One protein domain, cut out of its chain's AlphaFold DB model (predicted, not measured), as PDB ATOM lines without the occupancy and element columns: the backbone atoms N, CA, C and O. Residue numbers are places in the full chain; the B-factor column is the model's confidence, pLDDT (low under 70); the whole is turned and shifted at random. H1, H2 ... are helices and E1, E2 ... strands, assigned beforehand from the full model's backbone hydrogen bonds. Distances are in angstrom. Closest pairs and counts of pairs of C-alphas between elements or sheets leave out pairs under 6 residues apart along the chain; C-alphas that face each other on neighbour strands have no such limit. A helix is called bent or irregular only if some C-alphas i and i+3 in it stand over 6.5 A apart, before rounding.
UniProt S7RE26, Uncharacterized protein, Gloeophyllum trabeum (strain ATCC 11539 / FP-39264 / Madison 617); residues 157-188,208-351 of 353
ATOM      1  N   ALA A 157     141.601 128.884 117.421       85.25
ATOM      2  CA  ALA A 157     141.523 129.464 118.758       85.25
ATOM      3  C   ALA A 157     140.687 130.749 118.768       85.25
ATOM      4  O   ALA A 157     140.607 131.471 117.774       85.25
ATOM      5  N   LYS A 158     140.056 131.039 119.908       86.88
ATOM      6  CA  LYS A 158     139.241 132.248 120.069       86.88
ATOM      7  C   LYS A 158     140.063 133.532 119.941       86.88
ATOM      8  O   LYS A 158     139.566 134.489 119.356       86.88
ATOM      9  N   VAL A 159     141.289 133.550 120.470       86.00
ATOM     10  CA  VAL A 159     142.293 134.580 120.173       86.00
ATOM     11  C   VAL A 159     143.277 133.982 119.162       86.00
ATOM     12  O   VAL A 159     144.073 133.122 119.546       86.00
ATOM     13  N   PRO A 160     143.206 134.374 117.876       81.38
ATOM     14  CA  PRO A 160     144.108 133.871 116.849       81.38
ATOM     15  C   PRO A 160     145.543 134.329 117.084       81.38
ATOM     16  O   PRO A 160     145.780 135.349 117.727       81.38
ATOM     17  N   TRP A 161     146.499 133.598 116.518       82.88
ATOM     18  CA  TRP A 161     147.911 133.943 116.658       82.88
ATOM     19  C   TRP A 161     148.256 135.227 115.902       82.88
ATOM     20  O   TRP A 161     147.858 135.419 114.755       82.88
ATOM     21  N   SER A 162     149.068 136.068 116.535       81.44
ATOM     22  CA  SER A 162     149.632 137.288 115.964       81.44
ATOM     23  C   SER A 162     151.133 137.371 116.246       81.44
ATOM     24  O   SER A 162     151.627 136.911 117.281       81.44
ATOM     25  N   SER A 163     151.867 138.002 115.328       78.69
ATOM     26  CA  SER A 163     153.273 138.361 115.533       78.69
ATOM     27  C   SER A 163     153.439 139.496 116.547       78.69
ATOM     28  O   SER A 163     154.453 139.545 117.244       78.69
ATOM     29  N   ASP A 164     152.443 140.379 116.660       73.00
ATOM     30  CA  ASP A 164     152.389 141.414 117.685       73.00
ATOM     31  C   ASP A 164     151.962 140.807 119.027       73.00
ATOM     32  O   ASP A 164     150.798 140.467 119.244       73.00
ATOM     33  N   ARG A 165     152.950 140.636 119.908       64.06
ATOM     34  CA  ARG A 165     152.802 140.057 121.250       64.06
ATOM     35  C   ARG A 165     152.636 141.120 122.339       64.06
ATOM     36  O   ARG A 165     152.538 140.757 123.508       64.06
ATOM     37  N   SER A 166     152.637 142.406 121.976       58.72
ATOM     38  CA  SER A 166     152.740 143.524 122.926       58.72
ATOM     39  C   SER A 166     151.562 143.624 123.905       58.72
ATOM     40  O   SER A 166     151.745 144.117 125.010       58.72
ATOM     41  N   ASN A 167     150.395 143.067 123.559       56.94
ATOM     42  CA  ASN A 167     149.205 143.027 124.422       56.94
ATOM     43  C   ASN A 167     148.995 141.682 125.150       56.94
ATOM     44  O   ASN A 167     147.948 141.461 125.759       56.94
ATOM     45  N   HIS A 168     149.955 140.757 125.066       58.44
ATOM     46  CA  HIS A 168     149.849 139.398 125.605       58.44
ATOM     47  C   HIS A 168     151.001 139.123 126.590       58.44
ATOM     48  O   HIS A 168     151.817 138.228 126.382       58.44
ATOM     49  N   GLU A 169     151.128 139.953 127.633       47.72
ATOM     50  CA  GLU A 169     152.231 139.889 128.606       47.72
ATOM     51  C   GLU A 169     152.274 138.558 129.393       47.72
ATOM     52  O   GLU A 169     151.269 138.067 129.902       47.72
ATOM     53  N   SER A 170     153.490 137.994 129.495       50.66
ATOM     54  CA  SER A 170     153.897 136.741 130.166       50.66
ATOM     55  C   SER A 170     153.117 135.480 129.762       50.66
ATOM     56  O   SER A 170     152.100 135.111 130.334       50.66
ATOM     57  N   PHE A 171     153.647 134.799 128.742       61.19
ATOM     58  CA  PHE A 171     152.932 133.808 127.943       61.19
ATOM     59  C   PHE A 171     152.355 132.641 128.763       61.19
ATOM     60  O   PHE A 171     151.165 132.383 128.660       61.19
ATOM     61  N   VAL A 172     153.118 131.973 129.628       65.25
ATOM     62  CA  VAL A 172     152.566 130.895 130.471       65.25
ATOM     63  C   VAL A 172     151.880 131.485 131.707       65.25
ATOM     64  O   VAL A 172     152.570 132.167 132.466       65.25
ATOM     65  N   PRO A 173     150.576 131.216 131.952       74.19
ATOM     66  CA  PRO A 173     149.872 131.851 133.062       74.19
ATOM     67  C   PRO A 173     150.589 131.569 134.387       74.19
ATOM     68  O   PRO A 173     151.030 130.442 134.616       74.19
ATOM     69  N   GLU A 174     150.712 132.576 135.255       79.38
ATOM     70  CA  GLU A 174     151.567 132.535 136.455       79.38
ATOM     71  C   GLU A 174     151.362 131.276 137.311       79.38
ATOM     72  O   GLU A 174     152.335 130.685 137.772       79.38
ATOM     73  N   GLY A 175     150.119 130.796 137.432       78.88
ATOM     74  CA  GLY A 175     149.798 129.562 138.154       78.88
ATOM     75  C   GLY A 175     150.493 128.309 137.598       78.88
ATOM     76  O   GLY A 175     150.890 127.432 138.360       78.88
ATOM     77  N   HIS A 176     150.730 128.223 136.288       81.44
ATOM     78  CA  HIS A 176     151.497 127.125 135.690       81.44
ATOM     79  C   HIS A 176     152.985 127.203 136.068       81.44
ATOM     80  O   HIS A 176     153.601 126.179 136.370       81.44
ATOM     81  N   ILE A 177     153.565 128.409 136.089       83.31
ATOM     82  CA  ILE A 177     154.960 128.632 136.506       83.31
ATOM     83  C   ILE A 177     155.114 128.344 138.002       83.31
ATOM     84  O   ILE A 177     156.054 127.661 138.417       83.31
ATOM     85  N   GLU A 178     154.186 128.843 138.816       87.06
ATOM     86  CA  GLU A 178     154.146 128.604 140.254       87.06
ATOM     87  C   GLU A 178     154.069 127.105 140.553       87.06
ATOM     88  O   GLU A 178     154.847 126.607 141.364       87.06
ATOM     89  N   ALA A 179     153.217 126.353 139.855       86.88
ATOM     90  CA  ALA A 179     153.080 124.917 140.068       86.88
ATOM     91  C   ALA A 179     154.357 124.119 139.762       86.88
ATOM     92  O   ALA A 179     154.647 123.139 140.456       86.88
ATOM     93  N   LEU A 180     155.141 124.546 138.765       84.00
ATOM     94  CA  LEU A 180     156.454 123.963 138.456       84.00
ATOM     95  C   LEU A 180     157.498 124.268 139.544       84.00
ATOM     96  O   LEU A 180     158.393 123.458 139.799       84.00
ATOM     97  N   ARG A 181     157.396 125.436 140.185       85.88
ATOM     98  CA  ARG A 181     158.329 125.903 141.225       85.88
ATOM     99  C   ARG A 181     157.922 125.495 142.638       85.88
ATOM    100  O   ARG A 181     158.764 125.534 143.533       85.88
ATOM    101  N   LEU A 182     156.667 125.104 142.835       88.81
ATOM    102  CA  LEU A 182     156.114 124.722 144.124       88.81
ATOM    103  C   LEU A 182     156.957 123.623 144.779       88.81
ATOM    104  O   LEU A 182     157.253 122.597 144.160       88.81
ATOM    105  N   ASN A 183     157.301 123.813 146.054       88.19
ATOM    106  CA  ASN A 183     157.836 122.736 146.872       88.19
ATOM    107  C   ASN A 183     156.707 121.741 147.178       88.19
ATOM    108  O   ASN A 183     155.869 121.992 148.042       88.19
ATOM    109  N   LYS A 184     156.637 120.653 146.405       89.81
ATOM    110  CA  LYS A 184     155.606 119.621 146.550       89.81
ATOM    111  C   LYS A 184     156.028 118.642 147.630       89.81
ATOM    112  O   LYS A 184     156.991 117.904 147.453       89.81
ATOM    113  N   THR A 185     155.288 118.637 148.725       90.62
ATOM    114  CA  THR A 185     155.578 117.815 149.903       90.62
ATOM    115  C   THR A 185     154.606 116.651 150.057       90.62
ATOM    116  O   THR A 185     154.898 115.730 150.809       90.62
ATOM    117  N   LEU A 186     153.481 116.645 149.325       88.44
ATOM    118  CA  LEU A 186     152.562 115.507 149.281       88.44
ATOM    119  C   LEU A 186     153.189 114.331 148.508       88.44
ATOM    120  O   LEU A 186     153.388 114.454 147.292       88.44
ATOM    121  N   PRO A 187     153.455 113.183 149.156       85.50
ATOM    122  CA  PRO A 187     153.919 111.987 148.469       85.50
ATOM    123  C   PRO A 187     152.882 111.489 147.456       85.50
ATOM    124  O   PRO A 187     151.672 111.540 147.690       85.50
ATOM    125  N   GLY A 188     153.369 110.992 146.319       84.25
ATOM    126  CA  GLY A 188     152.537 110.325 145.320       84.25
ATOM    127  C   GLY A 188     152.072 108.936 145.770       84.25
ATOM    128  O   GLY A 188     152.366 108.481 146.873       84.25
ATOM    129  N   PRO A 208     126.783 103.139 139.971       93.94
ATOM    130  CA  PRO A 208     125.352 103.011 139.701       93.94
ATOM    131  C   PRO A 208     124.695 104.369 139.425       93.94
ATOM    132  O   PRO A 208     125.026 105.357 140.083       93.94
ATOM    133  N   GLU A 209     123.729 104.401 138.506       93.62
ATOM    134  CA  GLU A 209     123.050 105.626 138.056       93.62
ATOM    135  C   GLU A 209     122.466 106.441 139.220       93.62
ATOM    136  O   GLU A 209     122.796 107.613 139.380       93.62
ATOM    137  N   GLU A 210     121.724 105.797 140.122       94.62
ATOM    138  CA  GLU A 210     121.157 106.436 141.319       94.62
ATOM    139  C   GLU A 210     122.229 107.113 142.198       94.62
ATOM    140  O   GLU A 210     122.031 108.199 142.750       94.62
ATOM    141  N   SER A 211     123.405 106.488 142.326       92.56
ATOM    142  CA  SER A 211     124.519 107.063 143.090       92.56
ATOM    143  C   SER A 211     125.119 108.270 142.374       92.56
ATOM    144  O   SER A 211     125.439 109.274 143.018       92.56
ATOM    145  N   LEU A 212     125.242 108.202 141.047       92.69
ATOM    146  CA  LEU A 212     125.724 109.306 140.225       92.69
ATOM    147  C   LEU A 212     124.782 110.515 140.297       92.69
ATOM    148  O   LEU A 212     125.246 111.642 140.485       92.69
ATOM    149  N   GLU A 213     123.470 110.300 140.218       93.56
ATOM    150  CA  GLU A 213     122.470 111.363 140.351       93.56
ATOM    151  C   GLU A 213     122.555 112.063 141.708       93.56
ATOM    152  O   GLU A 213     122.574 113.298 141.782       93.56
ATOM    153  N   ARG A 214     122.677 111.290 142.793       92.00
ATOM    154  CA  ARG A 214     122.857 111.835 144.147       92.00
ATOM    155  C   ARG A 214     124.138 112.655 144.266       92.00
ATOM    156  O   ARG A 214     124.107 113.747 144.835       92.00
ATOM    157  N   LEU A 215     125.247 112.175 143.699       90.94
ATOM    158  CA  LEU A 215     126.514 112.910 143.667       90.94
ATOM    159  C   LEU A 215     126.394 114.217 142.876       90.94
ATOM    160  O   LEU A 215     126.872 115.254 143.334       90.94
ATOM    161  N   LEU A 216     125.712 114.200 141.729       94.00
ATOM    162  CA  LEU A 216     125.456 115.397 140.926       94.00
ATOM    163  C   LEU A 216     124.615 116.426 141.690       94.00
ATOM    164  O   LEU A 216     124.938 117.616 141.684       94.00
ATOM    165  N   GLN A 217     123.556 115.986 142.369       92.94
ATOM    166  CA  GLN A 217     122.728 116.862 143.196       92.94
ATOM    167  C   GLN A 217     123.523 117.452 144.367       92.94
ATOM    168  O   GLN A 217     123.422 118.651 144.632       92.94
ATOM    169  N   ALA A 218     124.343 116.643 145.043       89.88
ATOM    170  CA  ALA A 218     125.199 117.099 146.136       89.88
ATOM    171  C   ALA A 218     126.250 118.115 145.660       89.88
ATOM    172  O   ALA A 218     126.420 119.160 146.292       89.88
ATOM    173  N   ALA A 219     126.893 117.857 144.517       93.38
ATOM    174  CA  ALA A 219     127.843 118.779 143.900       93.38
ATOM    175  C   ALA A 219     127.180 120.133 143.605       93.38
ATOM    176  O   ALA A 219     127.685 121.171 144.034       93.38
ATOM    177  N   ARG A 220     125.997 120.123 142.972       93.88
ATOM    178  CA  ARG A 220     125.225 121.342 142.672       93.88
ATOM    179  C   ARG A 220     124.860 122.123 143.933       93.88
ATOM    180  O   ARG A 220     125.068 123.331 143.963       93.88
ATOM    181  N   LYS A 221     124.370 121.448 144.980       92.69
ATOM    182  CA  LYS A 221     124.019 122.084 146.265       92.69
ATOM    183  C   LYS A 221     125.207 122.799 146.917       92.69
ATOM    184  O   LYS A 221     125.002 123.793 147.600       92.69
ATOM    185  N   ARG A 222     126.433 122.316 146.694       91.25
ATOM    186  CA  ARG A 222     127.672 122.920 147.214       91.25
ATOM    187  C   ARG A 222     128.343 123.899 146.242       91.25
ATOM    188  O   ARG A 222     129.428 124.385 146.544       91.25
ATOM    189  N   GLY A 223     127.731 124.192 145.092       93.69
ATOM    190  CA  GLY A 223     128.326 125.063 144.074       93.69
ATOM    191  C   GLY A 223     129.563 124.458 143.400       93.69
ATOM    192  O   GLY A 223     130.420 125.195 142.922       93.69
ATOM    193  N   CYS A 224     129.668 123.130 143.369       95.12
ATOM    194  CA  CYS A 224     130.783 122.383 142.794       95.12
ATOM    195  C   CYS A 224     130.371 121.662 141.507       95.12
ATOM    196  O   CYS A 224     129.191 121.436 141.229       95.12
ATOM    197  N   THR A 225     131.368 121.226 140.737       92.94
ATOM    198  CA  THR A 225     131.169 120.282 139.628       92.94
ATOM    199  C   THR A 225     131.423 118.849 140.099       92.94
ATOM    200  O   THR A 225     132.121 118.628 141.092       92.94
ATOM    201  N   LEU A 226     130.898 117.855 139.372       93.31
ATOM    202  CA  LEU A 226     131.240 116.455 139.641       93.31
ATOM    203  C   LEU A 226     132.752 116.222 139.508       93.31
ATOM    204  O   LEU A 226     133.339 115.555 140.349       93.31
ATOM    205  N   PHE A 227     133.389 116.842 138.509       91.62
ATOM    206  CA  PHE A 227     134.838 116.795 138.320       91.62
ATOM    207  C   PHE A 227     135.602 117.265 139.566       91.62
ATOM    208  O   PHE A 227     136.443 116.532 140.081       91.62
ATOM    209  N   SER A 228     135.264 118.441 140.108       94.75
ATOM    210  CA  SER A 228     135.938 118.969 141.301       94.75
ATOM    211  C   SER A 228     135.716 118.097 142.538       94.75
ATOM    212  O   SER A 228     136.617 117.976 143.360       94.75
ATOM    213  N   ILE A 229     134.547 117.454 142.660       94.56
ATOM    214  CA  ILE A 229     134.272 116.496 143.741       94.56
ATOM    215  C   ILE A 229     135.146 115.249 143.588       94.56
ATOM    216  O   ILE A 229     135.767 114.826 144.557       94.56
ATOM    217  N   LEU A 230     135.236 114.675 142.385       92.50
ATOM    218  CA  LEU A 230     136.057 113.487 142.137       92.50
ATOM    219  C   LEU A 230     137.544 113.770 142.382       92.50
ATOM    220  O   LEU A 230     138.205 112.984 143.059       92.50
ATOM    221  N   LEU A 231     138.053 114.913 141.914       92.62
ATOM    222  CA  LEU A 231     139.442 115.309 142.154       92.62
ATOM    223  C   LEU A 231     139.714 115.573 143.647       92.62
ATOM    224  O   LEU A 231     140.751 115.158 144.163       92.62
ATOM    225  N   ALA A 232     138.766 116.183 144.366       93.88
ATOM    226  CA  ALA A 232     138.849 116.356 145.817       93.88
ATOM    227  C   ALA A 232     138.884 115.013 146.563       93.88
ATOM    228  O   ALA A 232     139.701 114.836 147.464       93.88
ATOM    229  N   VAL A 233     138.046 114.048 146.169       92.25
ATOM    230  CA  VAL A 233     138.046 112.692 146.744       92.25
ATOM    231  C   VAL A 233     139.366 111.975 146.458       92.25
ATOM    232  O   VAL A 233     139.910 111.338 147.360       92.25
ATOM    233  N   MET A 234     139.916 112.095 145.246       91.31
ATOM    234  CA  MET A 234     141.231 111.534 144.911       91.31
ATOM    235  C   MET A 234     142.341 112.124 145.784       91.31
ATOM    236  O   MET A 234     143.133 111.375 146.353       91.31
ATOM    237  N   LEU A 235     142.376 113.450 145.939       92.12
ATOM    238  CA  LEU A 235     143.356 114.118 146.791       92.12
ATOM    239  C   LEU A 235     143.207 113.703 148.256       92.12
ATOM    240  O   LEU A 235     144.196 113.390 148.911       92.12
ATOM    241  N   LEU A 236     141.976 113.678 148.765       90.69
ATOM    242  CA  LEU A 236     141.704 113.293 150.145       90.69
ATOM    243  C   LEU A 236     142.077 111.829 150.398       90.69
ATOM    244  O   LEU A 236     142.585 111.500 151.465       90.69
ATOM    245  N   THR A 237     141.875 110.961 149.407       89.06
ATOM    246  CA  THR A 237     142.335 109.569 149.457       89.06
ATOM    247  C   THR A 237     143.855 109.533 149.551       89.06
ATOM    248  O   THR A 237     144.374 108.895 150.459       89.06
ATOM    249  N   LEU A 238     144.564 110.280 148.698       89.31
ATOM    250  CA  LEU A 238     146.027 110.345 148.711       89.31
ATOM    251  C   LEU A 238     146.586 110.870 150.044       89.31
ATOM    252  O   LEU A 238     147.562 110.328 150.563       89.31
ATOM    253  N   LEU A 239     145.952 111.892 150.623       88.75
ATOM    254  CA  LEU A 239     146.308 112.434 151.938       88.75
ATOM    255  C   LEU A 239     146.114 111.410 153.064       88.75
ATOM    256  O   LEU A 239     146.835 111.438 154.054       88.75
ATOM    257  N   ARG A 240     145.140 110.508 152.925       82.62
ATOM    258  CA  ARG A 240     144.786 109.520 153.954       82.62
ATOM    259  C   ARG A 240     145.501 108.180 153.792       82.62
ATOM    260  O   ARG A 240     145.606 107.446 154.770       82.62
ATOM    261  N   THR A 241     145.972 107.849 152.591       83.38
ATOM    262  CA  THR A 241     146.745 106.622 152.336       83.38
ATOM    263  C   THR A 241     148.217 106.752 152.709       83.38
ATOM    264  O   THR A 241     148.877 105.736 152.896       83.38
ATOM    265  N   ASN A 242     148.741 107.975 152.796       82.88
ATOM    266  CA  ASN A 242     150.125 108.229 153.176       82.88
ATOM    267  C   ASN A 242     150.245 108.543 154.676       82.88
ATOM    268  O   ASN A 242     149.358 109.157 155.268       82.88
ATOM    269  N   SER A 243     151.376 108.177 155.279       81.06
ATOM    270  CA  SER A 243     151.747 108.633 156.623       81.06
ATOM    271  C   SER A 243     152.324 110.046 156.527       81.06
ATOM    272  O   SER A 243     153.443 110.218 156.056       81.06
ATOM    273  N   LEU A 244     151.539 111.054 156.918       83.50
ATOM    274  CA  LEU A 244     151.868 112.480 156.727       83.50
ATOM    275  C   LEU A 244     151.970 113.274 158.037       83.50
ATOM    276  O   LEU A 244     152.060 114.495 157.999       83.50
ATOM    277  N   GLU A 245     151.934 112.595 159.185       77.19
ATOM    278  CA  GLU A 245     151.864 113.213 160.519       77.19
ATOM    279  C   GLU A 245     153.066 114.126 160.822       77.19
ATOM    280  O   GLU A 245     152.911 115.120 161.524       77.19
ATOM    281  N   ASP A 246     154.227 113.834 160.228       81.75
ATOM    282  CA  ASP A 246     155.479 114.569 160.444       81.75
ATOM    283  C   ASP A 246     155.757 115.650 159.380       81.75
ATOM    284  O   ASP A 246     156.834 116.249 159.372       81.75
ATOM    285  N   ILE A 247     154.823 115.902 158.452       85.69
ATOM    286  CA  ILE A 247     155.003 116.895 157.383       85.69
ATOM    287  C   ILE A 247     154.286 118.198 157.776       85.69
ATOM    288  O   ILE A 247     153.058 118.250 157.718       85.69
ATOM    289  N   PRO A 248     155.019 119.269 158.144       83.69
ATOM    290  CA  PRO A 248     154.420 120.478 158.717       83.69
ATOM    291  C   PRO A 248     153.654 121.336 157.702       83.69
ATOM    292  O   PRO A 248     152.763 122.086 158.086       83.69
ATOM    293  N   GLU A 249     154.002 121.245 156.418       90.75
ATOM    294  CA  GLU A 249     153.355 121.992 155.342       90.75
ATOM    295  C   GLU A 249     153.126 121.050 154.163       90.75
ATOM    296  O   GLU A 249     154.083 120.580 153.533       90.75
ATOM    297  N   ILE A 250     151.859 120.752 153.867       92.38
ATOM    298  CA  ILE A 250     151.502 119.829 152.789       92.38
ATOM    299  C   ILE A 250     150.977 120.617 151.596       92.38
ATOM    300  O   ILE A 250     149.860 121.134 151.593       92.38
ATOM    301  N   ASN A 251     151.790 120.654 150.546       93.25
ATOM    302  CA  ASN A 251     151.505 121.357 149.307       93.25
ATOM    303  C   ASN A 251     151.608 120.401 148.121       93.25
ATOM    304  O   ASN A 251     152.468 119.514 148.072       93.25
ATOM    305  N   THR A 252     150.763 120.619 147.122       93.00
ATOM    306  CA  THR A 252     150.846 119.907 145.850       93.00
ATOM    307  C   THR A 252     150.326 120.761 144.705       93.00
ATOM    308  O   THR A 252     149.665 121.781 144.909       93.00
ATOM    309  N   ALA A 253     150.619 120.329 143.485       90.88
ATOM    310  CA  ALA A 253     149.991 120.882 142.304       90.88
ATOM    311  C   ALA A 253     149.647 119.782 141.300       90.88
ATOM    312  O   ALA A 253     150.445 118.871 141.064       90.88
ATOM    313  N   PHE A 254     148.472 119.902 140.691       86.38
ATOM    314  CA  PHE A 254     147.993 119.033 139.627       86.38
ATOM    315  C   PHE A 254     148.162 119.735 138.286       86.38
ATOM    316  O   PHE A 254     147.517 120.753 138.030       86.38
ATOM    317  N   TYR A 255     149.032 119.186 137.442       84.88
ATOM    318  CA  TYR A 255     149.240 119.652 136.081       84.88
ATOM    319  C   TYR A 255     149.913 118.574 135.214       84.88
ATOM    320  O   TYR A 255     150.642 117.736 135.749       84.88
ATOM    321  N   PRO A 256     149.724 118.625 133.882       81.88
ATOM    322  CA  PRO A 256     148.682 119.394 133.195       81.88
ATOM    323  C   PRO A 256     147.299 118.748 133.403       81.88
ATOM    324  O   PRO A 256     147.160 117.537 133.240       81.88
ATOM    325  N   ALA A 257     146.268 119.533 133.731       87.69
ATOM    326  CA  ALA A 257     144.888 119.043 133.759       87.69
ATOM    327  C   ALA A 257     144.190 119.383 132.431       87.69
ATOM    328  O   ALA A 257     143.954 120.562 132.167       87.69
ATOM    329  N   PRO A 258     143.889 118.401 131.560       89.25
ATOM    330  CA  PRO A 258     143.329 118.684 130.245       89.25
ATOM    331  C   PRO A 258     141.893 119.214 130.339       89.25
ATOM    332  O   PRO A 258     141.071 118.675 131.081       89.25
ATOM    333  N   VAL A 259     141.567 120.224 129.533       89.31
ATOM    334  CA  VAL A 259     140.214 120.788 129.408       89.31
ATOM    335  C   VAL A 259     139.754 120.838 127.957       89.31
ATOM    336  O   VAL A 259     140.553 120.942 127.033       89.31
ATOM    337  N   ASN A 260     138.443 120.769 127.736       89.56
ATOM    338  CA  ASN A 260     137.865 120.862 126.398       89.56
ATOM    339  C   ASN A 260     137.697 122.324 125.965       89.56
ATOM    340  O   ASN A 260     136.901 123.058 126.554       89.56
ATOM    341  N   LEU A 261     138.349 122.716 124.869       89.81
ATOM    342  CA  LEU A 261     138.248 124.078 124.342       89.81
ATOM    343  C   LEU A 261     136.988 124.326 123.499       89.81
ATOM    344  O   LEU A 261     136.543 125.470 123.393       89.81
ATOM    345  N   ARG A 262     136.372 123.276 122.931       87.38
ATOM    346  CA  ARG A 262     135.310 123.403 121.909       87.38
ATOM    347  C   ARG A 262     134.112 124.247 122.342       87.38
ATOM    348  O   ARG A 262     133.485 124.885 121.514       87.38
ATOM    349  N   ALA A 263     133.763 124.246 123.628       79.19
ATOM    350  CA  ALA A 263     132.548 124.912 124.096       79.19
ATOM    351  C   ALA A 263     132.649 126.445 124.153       79.19
ATOM    352  O   ALA A 263     131.615 127.108 124.103       79.19
ATOM    353  N   LYS A 264     133.851 127.005 124.351       80.38
ATOM    354  CA  LYS A 264     134.013 128.432 124.707       80.38
ATOM    355  C   LYS A 264     135.281 129.104 124.187       80.38
ATOM    356  O   LYS A 264     135.328 130.330 124.168       80.38
ATOM    357  N   HIS A 265     136.285 128.321 123.805       79.69
ATOM    358  CA  HIS A 265     137.650 128.794 123.563       79.69
ATOM    359  C   HIS A 265     138.088 128.612 122.102       79.69
ATOM    360  O   HIS A 265     139.237 128.874 121.752       79.69
ATOM    361  N   LEU A 266     137.161 128.183 121.241       83.50
ATOM    362  CA  LEU A 266     137.320 128.175 119.792       83.50
ATOM    363  C   LEU A 266     136.481 129.276 119.144       83.50
ATOM    364  O   LEU A 266     135.624 129.883 119.795       83.50
ATOM    365  N   LYS A 267     136.707 129.505 117.849       82.88
ATOM    366  CA  LYS A 267     135.864 130.379 117.028       82.88
ATOM    367  C   LYS A 267     134.367 129.998 117.133       82.88
ATOM    368  O   LYS A 267     134.039 128.813 117.217       82.88
ATOM    369  N   PRO A 268     133.437 130.972 117.065       73.00
ATOM    370  CA  PRO A 268     131.995 130.725 117.214       73.00
ATOM    371  C   PRO A 268     131.366 129.766 116.187       73.00
ATOM    372  O   PRO A 268     130.328 129.177 116.470       73.00
ATOM    373  N   ASN A 269     131.976 129.603 115.009       75.12
ATOM    374  CA  ASN A 269     131.522 128.711 113.932       75.12
ATOM    375  C   ASN A 269     131.961 127.243 114.113       75.12
ATOM    376  O   ASN A 269     131.852 126.453 113.178       75.12
ATOM    377  N   LEU A 270     132.483 126.888 115.289       74.75
ATOM    378  CA  LEU A 270     132.885 125.532 115.659       74.75
ATOM    379  C   LEU A 270     132.013 125.025 116.813       74.75
ATOM    380  O   LEU A 270     132.514 124.624 117.865       74.75
ATOM    381  N   ASN A 271     130.691 125.085 116.640       76.31
ATOM    382  CA  ASN A 271     129.749 124.699 117.683       76.31
ATOM    383  C   ASN A 271     129.839 123.183 117.954       76.31
ATOM    384  O   ASN A 271     129.458 122.386 117.097       76.31
ATOM    385  N   PRO A 272     130.235 122.741 119.163       78.38
ATOM    386  CA  PRO A 272     130.354 121.315 119.467       78.38
ATOM    387  C   PRO A 272     129.016 120.569 119.450       78.38
ATOM    388  O   PRO A 272     129.014 119.341 119.462       78.38
ATOM    389  N   ARG A 273     127.880 121.276 119.448       81.75
ATOM    390  CA  ARG A 273     126.540 120.676 119.382       81.75
ATOM    391  C   ARG A 273     126.024 120.494 117.956       81.75
ATOM    392  O   ARG A 273     125.047 119.777 117.778       81.75
ATOM    393  N   ASP A 274     126.646 121.134 116.971       85.00
ATOM    394  CA  ASP A 274     126.273 120.991 115.567       85.00
ATOM    395  C   ASP A 274     127.201 119.980 114.888       85.00
ATOM    396  O   ASP A 274     128.364 120.265 114.604       85.00
ATOM    397  N   ARG A 275     126.668 118.782 114.624       85.12
ATOM    398  CA  ARG A 275     127.401 117.670 114.004       85.12
ATOM    399  C   ARG A 275     127.961 118.028 112.626       85.12
ATOM    400  O   ARG A 275     129.009 117.515 112.250       85.12
ATOM    401  N   THR A 276     127.317 118.934 111.888       83.06
ATOM    402  CA  THR A 276     127.791 119.369 110.558       83.06
ATOM    403  C   THR A 276     129.061 120.225 110.641       83.06
ATOM    404  O   THR A 276     129.874 120.265 109.711       83.06
ATOM    405  N   GLN A 277     129.280 120.859 111.795       83.00
ATOM    406  CA  GLN A 277     130.453 121.681 112.092       83.00
ATOM    407  C   GLN A 277     131.571 120.884 112.767       83.00
ATOM    408  O   GLN A 277     132.647 121.427 113.020       83.00
ATOM    409  N   TRP A 278     131.361 119.597 113.063       87.00
ATOM    410  CA  TRP A 278     132.405 118.780 113.664       87.00
ATOM    411  C   TRP A 278     133.594 118.655 112.716       87.00
ATOM    412  O   TRP A 278     133.473 118.303 111.540       87.00
ATOM    413  N   ARG A 279     134.772 118.950 113.258       85.38
ATOM    414  CA  ARG A 279     136.065 118.716 112.627       85.38
ATOM    415  C   ARG A 279     136.892 117.919 113.620       85.38
ATOM    416  O   ARG A 279     137.122 118.377 114.741       85.38
ATOM    417  N   ILE A 280     137.265 116.701 113.236       88.06
ATOM    418  CA  ILE A 280     138.083 115.828 114.075       88.06
ATOM    419  C   ILE A 280     139.437 116.514 114.264       88.06
ATOM    420  O   ILE A 280     140.152 116.791 113.309       88.06
ATOM    421  N   ALA A 281     139.765 116.841 115.505       88.50
ATOM    422  CA  ALA A 281     141.051 117.405 115.870       88.50
ATOM    423  C   ALA A 281     141.259 117.256 117.377       88.50
ATOM    424  O   ALA A 281     140.294 117.141 118.138       88.50
ATOM    425  N   ASN A 282     142.514 117.316 117.816       88.38
ATOM    426  CA  ASN A 282     142.844 117.404 119.225       88.38
ATOM    427  C   ASN A 282     142.638 118.859 119.622       88.38
ATOM    428  O   ASN A 282     143.305 119.727 119.066       88.38
ATOM    429  N   VAL A 283     141.699 119.127 120.524       88.94
ATOM    430  CA  VAL A 283     141.293 120.467 120.951       88.94
ATOM    431  C   VAL A 283     141.344 120.583 122.477       88.94
ATOM    432  O   VAL A 283     140.394 121.026 123.135       88.94
ATOM    433  N   LEU A 284     142.473 120.158 123.039       88.88
ATOM    434  CA  LEU A 284     142.740 120.247 124.465       88.88
ATOM    435  C   LEU A 284     143.349 121.590 124.849       88.88
ATOM    436  O   LEU A 284     144.229 122.115 124.168       88.88
ATOM    437  N   GLY A 285     142.884 122.099 125.983       88.31
ATOM    438  CA  GLY A 285     143.603 123.071 126.779       88.31
ATOM    439  C   GLY A 285     144.090 122.489 128.081       88.31
ATOM    440  O   GLY A 285     143.919 121.294 128.327       88.31
ATOM    441  N   PHE A 286     144.692 123.333 128.913       88.06
ATOM    442  CA  PHE A 286     145.296 122.887 130.159       88.06
ATOM    443  C   PHE A 286     144.991 123.857 131.289       88.06
ATOM    444  O   PHE A 286     145.167 125.061 131.155       88.06
ATOM    445  N   GLU A 287     144.575 123.310 132.419       89.00
ATOM    446  CA  GLU A 287     144.492 124.012 133.691       89.00
ATOM    447  C   GLU A 287     145.563 123.474 134.646       89.00
ATOM    448  O   GLU A 287     146.109 122.376 134.472       89.00
ATOM    449  N   THR A 288     145.858 124.272 135.665       89.88
ATOM    450  CA  THR A 288     146.763 123.927 136.756       89.88
ATOM    451  C   THR A 288     146.059 124.161 138.079       89.88
ATOM    452  O   THR A 288     145.491 125.223 138.305       89.88
ATOM    453  N   TYR A 289     146.120 123.202 138.995       91.62
ATOM    454  CA  TYR A 289     145.559 123.386 140.334       91.62
ATOM    455  C   TYR A 289     146.674 123.372 141.364       91.62
ATOM    456  O   TYR A 289     147.370 122.367 141.489       91.62
ATOM    457  N   ILE A 290     146.835 124.460 142.108       92.94
ATOM    458  CA  ILE A 290     147.790 124.587 143.211       92.94
ATOM    459  C   ILE A 290     147.025 124.481 144.519       92.94
ATOM    460  O   ILE A 290     146.048 125.189 144.761       92.94
ATOM    461  N   LEU A 291     147.462 123.574 145.377       93.25
ATOM    462  CA  LEU A 291     146.783 123.268 146.621       93.25
ATOM    463  C   LEU A 291     147.785 123.346 147.757       93.25
ATOM    464  O   LEU A 291     148.841 122.714 147.720       93.25
ATOM    465  N   ARG A 292     147.434 124.165 148.745       92.56
ATOM    466  CA  ARG A 292     148.294 124.524 149.863       92.56
ATOM    467  C   ARG A 292     147.629 124.215 151.183       92.56
ATOM    468  O   ARG A 292     146.395 124.164 151.244       92.56
ATOM    469  N   ASN A 293     148.453 124.106 152.215       90.06
ATOM    470  CA  ASN A 293     148.017 123.931 153.596       90.06
ATOM    471  C   ASN A 293     147.068 122.725 153.732       90.06
ATOM    472  O   ASN A 293     145.961 122.824 154.275       90.06
ATOM    473  N   LEU A 294     147.441 121.609 153.096       92.69
ATOM    474  CA  LEU A 294     146.624 120.399 153.037       92.69
ATOM    475  C   LEU A 294     146.686 119.576 154.327       92.69
ATOM    476  O   LEU A 294     145.849 118.692 154.511       92.69
ATOM    477  N   GLU A 295     147.611 119.884 155.236       89.44
ATOM    478  CA  GLU A 295     147.729 119.269 156.561       89.44
ATOM    479  C   GLU A 295     146.432 119.369 157.370       89.44
ATOM    480  O   GLU A 295     146.088 118.440 158.093       89.44
ATOM    481  N   ARG A 296     145.616 120.408 157.151       86.38
ATOM    482  CA  ARG A 296     144.290 120.538 157.786       86.38
ATOM    483  C   ARG A 296     143.290 119.436 157.411       86.38
ATOM    484  O   ARG A 296     142.270 119.294 158.074       86.38
ATOM    485  N   PHE A 297     143.546 118.699 156.330       87.62
ATOM    486  CA  PHE A 297     142.722 117.574 155.875       87.62
ATOM    487  C   PHE A 297     143.320 116.216 156.271       87.62
ATOM    488  O   PHE A 297     142.719 115.164 156.011       87.62
ATOM    489  N   VAL A 298     144.496 116.219 156.907       81.62
ATOM    490  CA  VAL A 298     145.127 115.028 157.474       81.62
ATOM    491  C   VAL A 298     144.404 114.700 158.785       81.62
ATOM    492  O   VAL A 298     144.816 115.080 159.872       81.62
ATOM    493  N   ARG A 299     143.304 113.949 158.621       70.69
ATOM    494  CA  ARG A 299     142.435 113.291 159.621       70.69
ATOM    495  C   ARG A 299     141.388 114.135 160.360       70.69
ATOM    496  O   ARG A 299     141.678 114.854 161.309       70.69
ATOM    497  N   PRO A 300     140.129 113.747 160.126       53.16
ATOM    498  CA  PRO A 300     139.161 113.477 161.180       53.16
ATOM    499  C   PRO A 300     138.698 112.004 161.097       53.16
ATOM    500  O   PRO A 300     138.595 111.453 160.006       53.16
ATOM    501  N   ASP A 301     138.476 111.373 162.257       54.47
ATOM    502  CA  ASP A 301     138.057 109.975 162.521       54.47
ATOM    503  C   ASP A 301     137.623 109.110 161.306       54.47
ATOM    504  O   ASP A 301     136.724 109.480 160.548       54.47
ATOM    505  N   MET A 302     138.229 107.921 161.166       52.12
ATOM    506  CA  MET A 302     138.147 106.992 160.018       52.12
ATOM    507  C   MET A 302     136.764 106.356 159.796       52.12
ATOM    508  O   MET A 302     136.592 105.549 158.878       52.12
ATOM    509  N   SER A 303     135.766 106.676 160.619       56.72
ATOM    510  CA  SER A 303     134.428 106.134 160.420       56.72
ATOM    511  C   SER A 303     133.793 106.721 159.152       56.72
ATOM    512  O   SER A 303     133.745 107.932 158.939       56.72
ATOM    513  N   THR A 304     133.209 105.862 158.313       54.41
ATOM    514  CA  THR A 304     132.394 106.255 157.144       54.41
ATOM    515  C   THR A 304     131.147 107.071 157.517       54.41
ATOM    516  O   THR A 304     130.416 107.518 156.636       54.41
ATOM    517  N   LYS A 305     130.905 107.273 158.818       58.44
ATOM    518  CA  LYS A 305     129.831 108.089 159.389       58.44
ATOM    519  C   LYS A 305     130.296 109.481 159.814       58.44
ATOM    520  O   LYS A 305     129.480 110.238 160.330       58.44
ATOM    521  N   ASN A 306     131.570 109.821 159.624       66.94
ATOM    522  CA  ASN A 306     132.094 111.113 160.027       66.94
ATOM    523  C   ASN A 306     131.604 112.219 159.067       66.94
ATOM    524  O   ASN A 306     132.029 112.246 157.905       66.94
ATOM    525  N   PRO A 307     130.731 113.142 159.522       72.38
ATOM    526  CA  PRO A 307     130.203 114.215 158.677       72.38
ATOM    527  C   PRO A 307     131.311 115.121 158.123       72.38
ATOM    528  O   PRO A 307     131.168 115.658 157.025       72.38
ATOM    529  N   GLN A 308     132.453 115.199 158.815       81.19
ATOM    530  CA  GLN A 308     133.592 116.022 158.424       81.19
ATOM    531  C   GLN A 308     134.178 115.620 157.063       81.19
ATOM    532  O   GLN A 308     134.629 116.479 156.316       81.19
ATOM    533  N   ILE A 309     134.103 114.340 156.670       84.75
ATOM    534  CA  ILE A 309     134.602 113.884 155.359       84.75
ATOM    535  C   ILE A 309     133.856 114.586 154.220       84.75
ATOM    536  O   ILE A 309     134.459 114.977 153.222       84.75
ATOM    537  N   VAL A 310     132.539 114.744 154.360       86.44
ATOM    538  CA  VAL A 310     131.707 115.376 153.331       86.44
ATOM    539  C   VAL A 310     132.034 116.867 153.224       86.44
ATOM    540  O   VAL A 310     132.050 117.417 152.119       86.44
ATOM    541  N   ASP A 311     132.333 117.512 154.349       88.75
ATOM    542  CA  ASP A 311     132.710 118.924 154.389       88.75
ATOM    543  C   ASP A 311     134.131 119.178 153.879       88.75
ATOM    544  O   ASP A 311     134.334 120.125 153.114       88.75
ATOM    545  N   ASP A 312     135.082 118.292 154.181       90.31
ATOM    546  CA  ASP A 312     136.443 118.332 153.637       90.31
ATOM    547  C   ASP A 312     136.422 118.201 152.107       90.31
ATOM    548  O   ASP A 312     137.018 119.016 151.396       90.31
ATOM    549  N   VAL A 313     135.673 117.217 151.585       92.00
ATOM    550  CA  VAL A 313     135.477 117.039 150.136       92.00
ATOM    551  C   VAL A 313     134.826 118.277 149.528       92.00
ATOM    552  O   VAL A 313     135.264 118.743 148.478       92.00
ATOM    553  N   GLY A 314     133.798 118.828 150.179       92.62
ATOM    554  CA  GLY A 314     133.131 120.047 149.726       92.62
ATOM    555  C   GLY A 314     134.091 121.232 149.622       92.62
ATOM    556  O   GLY A 314     134.129 121.893 148.586       92.62
ATOM    557  N   THR A 315     134.902 121.448 150.657       93.50
ATOM    558  CA  THR A 315     135.884 122.540 150.731       93.50
ATOM    559  C   THR A 315     136.947 122.403 149.645       93.50
ATOM    560  O   THR A 315     137.187 123.340 148.884       93.50
ATOM    561  N   LEU A 316     137.552 121.217 149.515       94.56
ATOM    562  CA  LEU A 316     138.548 120.936 148.478       94.56
ATOM    563  C   LEU A 316     137.967 121.102 147.069       94.56
ATOM    564  O   LEU A 316     138.605 121.690 146.196       94.56
ATOM    565  N   ALA A 317     136.741 120.629 146.845       95.88
ATOM    566  CA  ALA A 317     136.077 120.753 145.555       95.88
ATOM    567  C   ALA A 317     135.797 122.217 145.187       95.88
ATOM    568  O   ALA A 317     135.987 122.593 144.031       95.88
ATOM    569  N   GLN A 318     135.397 123.054 146.150       95.50
ATOM    570  CA  GLN A 318     135.228 124.492 145.923       95.50
ATOM    571  C   GLN A 318     136.559 125.151 145.555       95.50
ATOM    572  O   GLN A 318     136.625 125.842 144.544       95.50
ATOM    573  N   MET A 319     137.643 124.848 146.279       93.94
ATOM    574  CA  MET A 319     138.979 125.372 145.959       93.94
ATOM    575  C   MET A 319     139.431 125.018 144.535       93.94
ATOM    576  O   MET A 319     139.989 125.863 143.838       93.94
ATOM    577  N   ILE A 320     139.196 123.775 144.098       94.44
ATOM    578  CA  ILE A 320     139.511 123.315 142.736       94.44
ATOM    579  C   ILE A 320     138.651 124.063 141.713       94.44
ATOM    580  O   ILE A 320     139.157 124.561 140.707       94.44
ATOM    581  N   ARG A 321     137.344 124.155 141.972       93.62
ATOM    582  CA  ARG A 321     136.380 124.804 141.080       93.62
ATOM    583  C   ARG A 321     136.679 126.295 140.912       93.62
ATOM    584  O   ARG A 321     136.649 126.778 139.784       93.62
ATOM    585  N   ASP A 322     137.025 126.992 141.987       92.50
ATOM    586  CA  ASP A 322     137.378 128.413 141.955       92.50
ATOM    587  C   ASP A 322     138.657 128.663 141.150       92.50
ATOM    588  O   ASP A 322     138.733 129.624 140.385       92.50
ATOM    589  N   GLN A 323     139.657 127.786 141.274       91.62
ATOM    590  CA  GLN A 323     140.876 127.864 140.466       91.62
ATOM    591  C   GLN A 323     140.609 127.607 138.983       91.62
ATOM    592  O   GLN A 323     141.158 128.321 138.144       91.62
ATOM    593  N   GLY A 324     139.760 126.628 138.656       88.94
ATOM    594  CA  GLY A 324     139.329 126.395 137.276       88.94
ATOM    595  C   GLY A 324     138.600 127.615 136.713       88.94
ATOM    596  O   GLY A 324     138.965 128.125 135.658       88.94
ATOM    597  N   ASP A 325     137.637 128.170 137.461       88.38
ATOM    598  CA  ASP A 325     136.894 129.379 137.073       88.38
ATOM    599  C   ASP A 325     137.831 130.579 136.819       88.38
ATOM    600  O   ASP A 325     137.629 131.302 135.839       88.38
ATOM    601  N   ARG A 326     138.890 130.747 137.627       86.44
ATOM    602  CA  ARG A 326     139.923 131.785 137.436       86.44
ATOM    603  C   ARG A 326     140.792 131.563 136.202       86.44
ATOM    604  O   ARG A 326     141.235 132.537 135.623       86.44
ATOM    605  N   GLN A 327     141.045 130.328 135.784       85.75
ATOM    606  CA  GLN A 327     141.927 130.044 134.641       85.75
ATOM    607  C   GLN A 327     141.200 130.009 133.297       85.75
ATOM    608  O   GLN A 327     141.842 129.983 132.247       85.75
ATOM    609  N   ARG A 328     139.862 130.049 133.294       82.31
ATOM    610  CA  ARG A 328     139.057 129.936 132.066       82.31
ATOM    611  C   ARG A 328     139.484 130.891 130.962       82.31
ATOM    612  O   ARG A 328     139.532 130.482 129.809       82.31
ATOM    613  N   PHE A 329     139.777 132.146 131.288       81.81
ATOM    614  CA  PHE A 329     140.138 133.137 130.274       81.81
ATOM    615  C   PHE A 329     141.533 132.894 129.684       81.81
ATOM    616  O   PHE A 329     141.756 133.218 128.523       81.81
ATOM    617  N   CYS A 330     142.451 132.264 130.425       82.69
ATOM    618  CA  CYS A 330     143.786 131.933 129.923       82.69
ATOM    619  C   CYS A 330     143.723 130.961 128.735       82.69
ATOM    620  O   CYS A 330     144.563 131.013 127.841       82.69
ATOM    621  N   ASN A 331     142.703 130.099 128.690       86.62
ATOM    622  CA  ASN A 331     142.508 129.156 127.590       86.62
ATOM    623  C   ASN A 331     142.034 129.820 126.284       86.62
ATOM    624  O   ASN A 331     142.160 129.203 125.228       86.62
ATOM    625  N   ASP A 332     141.551 131.071 126.311       86.19
ATOM    626  CA  ASP A 332     141.209 131.815 125.085       86.19
ATOM    627  C   ASP A 332     142.457 132.106 124.227       86.19
ATOM    628  O   ASP A 332     142.365 132.141 123.000       86.19
ATOM    629  N   SER A 333     143.617 132.273 124.872       84.25
ATOM    630  CA  SER A 333     144.917 132.602 124.269       84.25
ATOM    631  C   SER A 333     145.907 131.427 124.302       84.25
ATOM    632  O   SER A 333     147.120 131.619 124.219       84.25
ATOM    633  N   ILE A 334     145.404 130.190 124.392       86.25
ATOM    634  CA  ILE A 334     146.217 128.978 124.581       86.25
ATOM    635  C   ILE A 334     147.374 128.799 123.595       86.25
ATOM    636  O   ILE A 334     148.450 128.316 123.947       86.25
ATOM    637  N   ILE A 335     147.157 129.225 122.361       86.81
ATOM    638  CA  ILE A 335     148.116 129.169 121.257       86.81
ATOM    639  C   ILE A 335     149.423 129.917 121.532       86.81
ATOM    640  O   ILE A 335     150.439 129.613 120.915       86.81
ATOM    641  N   TYR A 336     149.409 130.881 122.451       84.00
ATOM    642  CA  TYR A 336     150.604 131.611 122.834       84.00
ATOM    643  C   TYR A 336     151.442 130.807 123.827       84.00
ATOM    644  O   TYR A 336     152.659 130.914 123.807       84.00
ATOM    645  N   TRP A 337     150.847 129.942 124.649       83.62
ATOM    646  CA  TRP A 337     151.536 129.441 125.838       83.62
ATOM    647  C   TRP A 337     151.614 127.934 126.006       83.62
ATOM    648  O   TRP A 337     152.496 127.458 126.721       83.62
ATOM    649  N   ALA A 338     150.742 127.169 125.348       83.50
ATOM    650  CA  ALA A 338     150.700 125.720 125.516       83.50
ATOM    651  C   ALA A 338     152.025 125.045 125.147       83.50
ATOM    652  O   ALA A 338     152.504 124.210 125.908       83.50
ATOM    653  N   ASP A 339     152.642 125.433 124.028       80.19
ATOM    654  CA  ASP A 339     153.930 124.872 123.599       80.19
ATOM    655  C   ASP A 339     155.027 125.128 124.642       80.19
ATOM    656  O   ASP A 339     155.680 124.198 125.109       80.19
ATOM    657  N   GLN A 340     155.153 126.374 125.107       78.56
ATOM    658  CA  GLN A 340     156.143 126.733 126.119       78.56
ATOM    659  C   GLN A 340     155.905 125.982 127.439       78.56
ATOM    660  O   GLN A 340     156.855 125.516 128.068       78.56
ATOM    661  N   PHE A 341     154.647 125.824 127.857       78.62
ATOM    662  CA  PHE A 341     154.294 125.068 129.058       78.62
ATOM    663  C   PHE A 341     154.637 123.577 128.930       78.62
ATOM    664  O   PHE A 341     155.247 123.010 129.839       78.62
ATOM    665  N   LEU A 342     154.307 122.948 127.799       79.38
ATOM    666  CA  LEU A 342     154.639 121.546 127.531       79.38
ATOM    667  C   LEU A 342     156.158 121.331 127.459       79.38
ATOM    668  O   LEU A 342     156.670 120.355 128.008       79.38
ATOM    669  N   GLN A 343     156.897 122.271 126.865       77.19
ATOM    670  CA  GLN A 343     158.359 122.255 126.880       77.19
ATOM    671  C   GLN A 343     158.903 122.330 128.309       77.19
ATOM    672  O   GLN A 343     159.688 121.470 128.698       77.19
ATOM    673  N   MET A 344     158.441 123.273 129.138       75.38
ATOM    674  CA  MET A 344     158.877 123.358 130.540       75.38
ATOM    675  C   MET A 344     158.630 122.055 131.317       75.38
ATOM    676  O   MET A 344     159.470 121.650 132.123       75.38
ATOM    677  N   GLN A 345     157.511 121.368 131.064       72.06
ATOM    678  CA  GLN A 345     157.218 120.082 131.698       72.06
ATOM    679  C   GLN A 345     158.211 118.993 131.306       72.06
ATOM    680  O   GLN A 345     158.738 118.321 132.193       72.06
ATOM    681  N   MET A 346     158.502 118.840 130.011       70.06
ATOM    682  CA  MET A 346     159.473 117.843 129.547       70.06
ATOM    683  C   MET A 346     160.833 118.036 130.226       70.06
ATOM    684  O   MET A 346     161.452 117.071 130.664       70.06
ATOM    685  N   TRP A 347     161.264 119.285 130.403       64.25
ATOM    686  CA  TRP A 347     162.551 119.604 131.020       64.25
ATOM    687  C   TRP A 347     162.538 119.375 132.537       64.25
ATOM    688  O   TRP A 347     163.546 118.957 133.102       64.25
ATOM    689  N   SER A 348     161.387 119.560 133.197       58.34
ATOM    690  CA  SER A 348     161.224 119.271 134.631       58.34
ATOM    691  C   SER A 348     161.292 117.778 134.985       58.34
ATOM    692  O   SER A 348     161.529 117.447 136.142       58.34
ATOM    693  N   VAL A 349     161.110 116.885 134.004       53.62
ATOM    694  CA  VAL A 349     161.216 115.422 134.168       53.62
ATOM    695  C   VAL A 349     162.646 114.917 133.918       53.62
ATOM    696  O   VAL A 349     163.024 113.870 134.435       53.62
ATOM    697  N   VAL A 350     163.456 115.657 133.150       40.72
ATOM    698  CA  VAL A 350     164.815 115.249 132.738       40.72
ATOM    699  C   VAL A 350     165.886 115.613 133.772       40.72
ATOM    700  O   VAL A 350     166.947 114.995 133.790       40.72
ATOM    701  N   ILE A 351     165.620 116.572 134.661       31.50
ATOM    702  CA  ILE A 351     166.551 116.938 135.733       31.50
ATOM    703  C   ILE A 351     166.145 116.182 137.006       31.50
ATOM    704  O   ILE A 351     165.149 116.567 137.627       31.50
TER     705      ILE A 351
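Overview. This is residues 157 to 188 and 208 to 351 of the 353 residues of an uncharacterized protein of Gloeophyllum trabeum (strain ATCC 11539 / FP-39264 / Madison 617) (UniProt S7RE26). A long two-stranded hairpin, E1 and E2, lies in the middle, between the two arms of one long bent helix: H5a slants past it on one side, and after the bend H5b folds back on the other. H1 packs on the hairpin, H3 crosses H5a, and H2 lies farthest out, beyond H3. You have 176 residues, with five named helices and two named strands in the order H1 H2 H3 E1 E2 H4 H5; the class is mostly helix and the sheet, E1 - E2, is antiparallel. The whole is only just compact, close to loose, with a radius of gyration of the C-alphas of 18.8 A and spans of 56 by 44 by 26 A.

Arrangement. Start at E1, residues 252 to 260, and E2, residues 284 to 291, an antiparallel hairpin at 155 degrees; N 254 and O 289 are 2.8 A apart and N 287 and O 257 2.8 A, within hydrogen-bond range. H5, residues 307 to 350, was assigned as one helix by its hydrogen bonds but is bent, with C-alphas 332 and 335 8.3 A apart; its arms H5a, residues 307 to 332, and H5b, residues 335 to 350, stand at a steep tilt of 56 degrees. Both arms are irregular: C-alphas 326 and 329 are 7.3 A apart, 336 and 339 7.6 A. H5a comes closest to E2 at the C-alphas of Asn 331 and Gly 285, 6.2 A. H1, residues 174 to 181, comes closest to E2 at the C-alphas of His 176 and Thr 288, 5.8 A. H1 and H5b only just touch, with 3 pairs of C-alphas within 8 A, the closest His 176 and Phe 341 at 7.5 A, at a shallow tilt of 8 degrees, the same way. H3, residues 226 to 241, touches H5a at a steep tilt of 56 degrees, opposite ways; the closest C-alphas, of Ser 228 and Ala 317, are 4.6 A apart. H2, residues 209 to 221, touches H3 about perpendicular, at 84 degrees, the closest C-alphas being Ala 219 and Leu 226, 5.9 A. H4, residues 294 to 297, is close to but not clearly touching H3, with C-alphas 236 and 297 7.2 A apart. Every O i to N i+4 pair is within hydrogen-bond range in H1, H2 and H3, 18 of 22 in H5a and 10 of 12 in H5b; H4 is too short for one.

Along the chain. Find C-alpha 252 at (150.846, 119.907, 145.850), where E1 begins its 23.4 A; E2 spans 22.7 A. H5a runs 39.5 A from C-alpha 307 at (130.203, 114.215, 158.677), and H5b 24.6 A to C-alpha 350 at (164.815, 115.249, 132.738). H3 spans 22.3 A, H2 18.4 A, H1 10.6 A and H4 5.6 A.

Size, cuts and confidence. The farthest C-alphas, of Ser 163 and Ser 303, are 58.4 A apart. Residues 189 to 207 are not printed, and C-alphas 188 and 208 are 28.7 A apart across the cut. The link from E1 to E2, 23 residues, is long. Look for pLDDT under 70 at residues 165 to 172, 300 to 306 and 347 to 351.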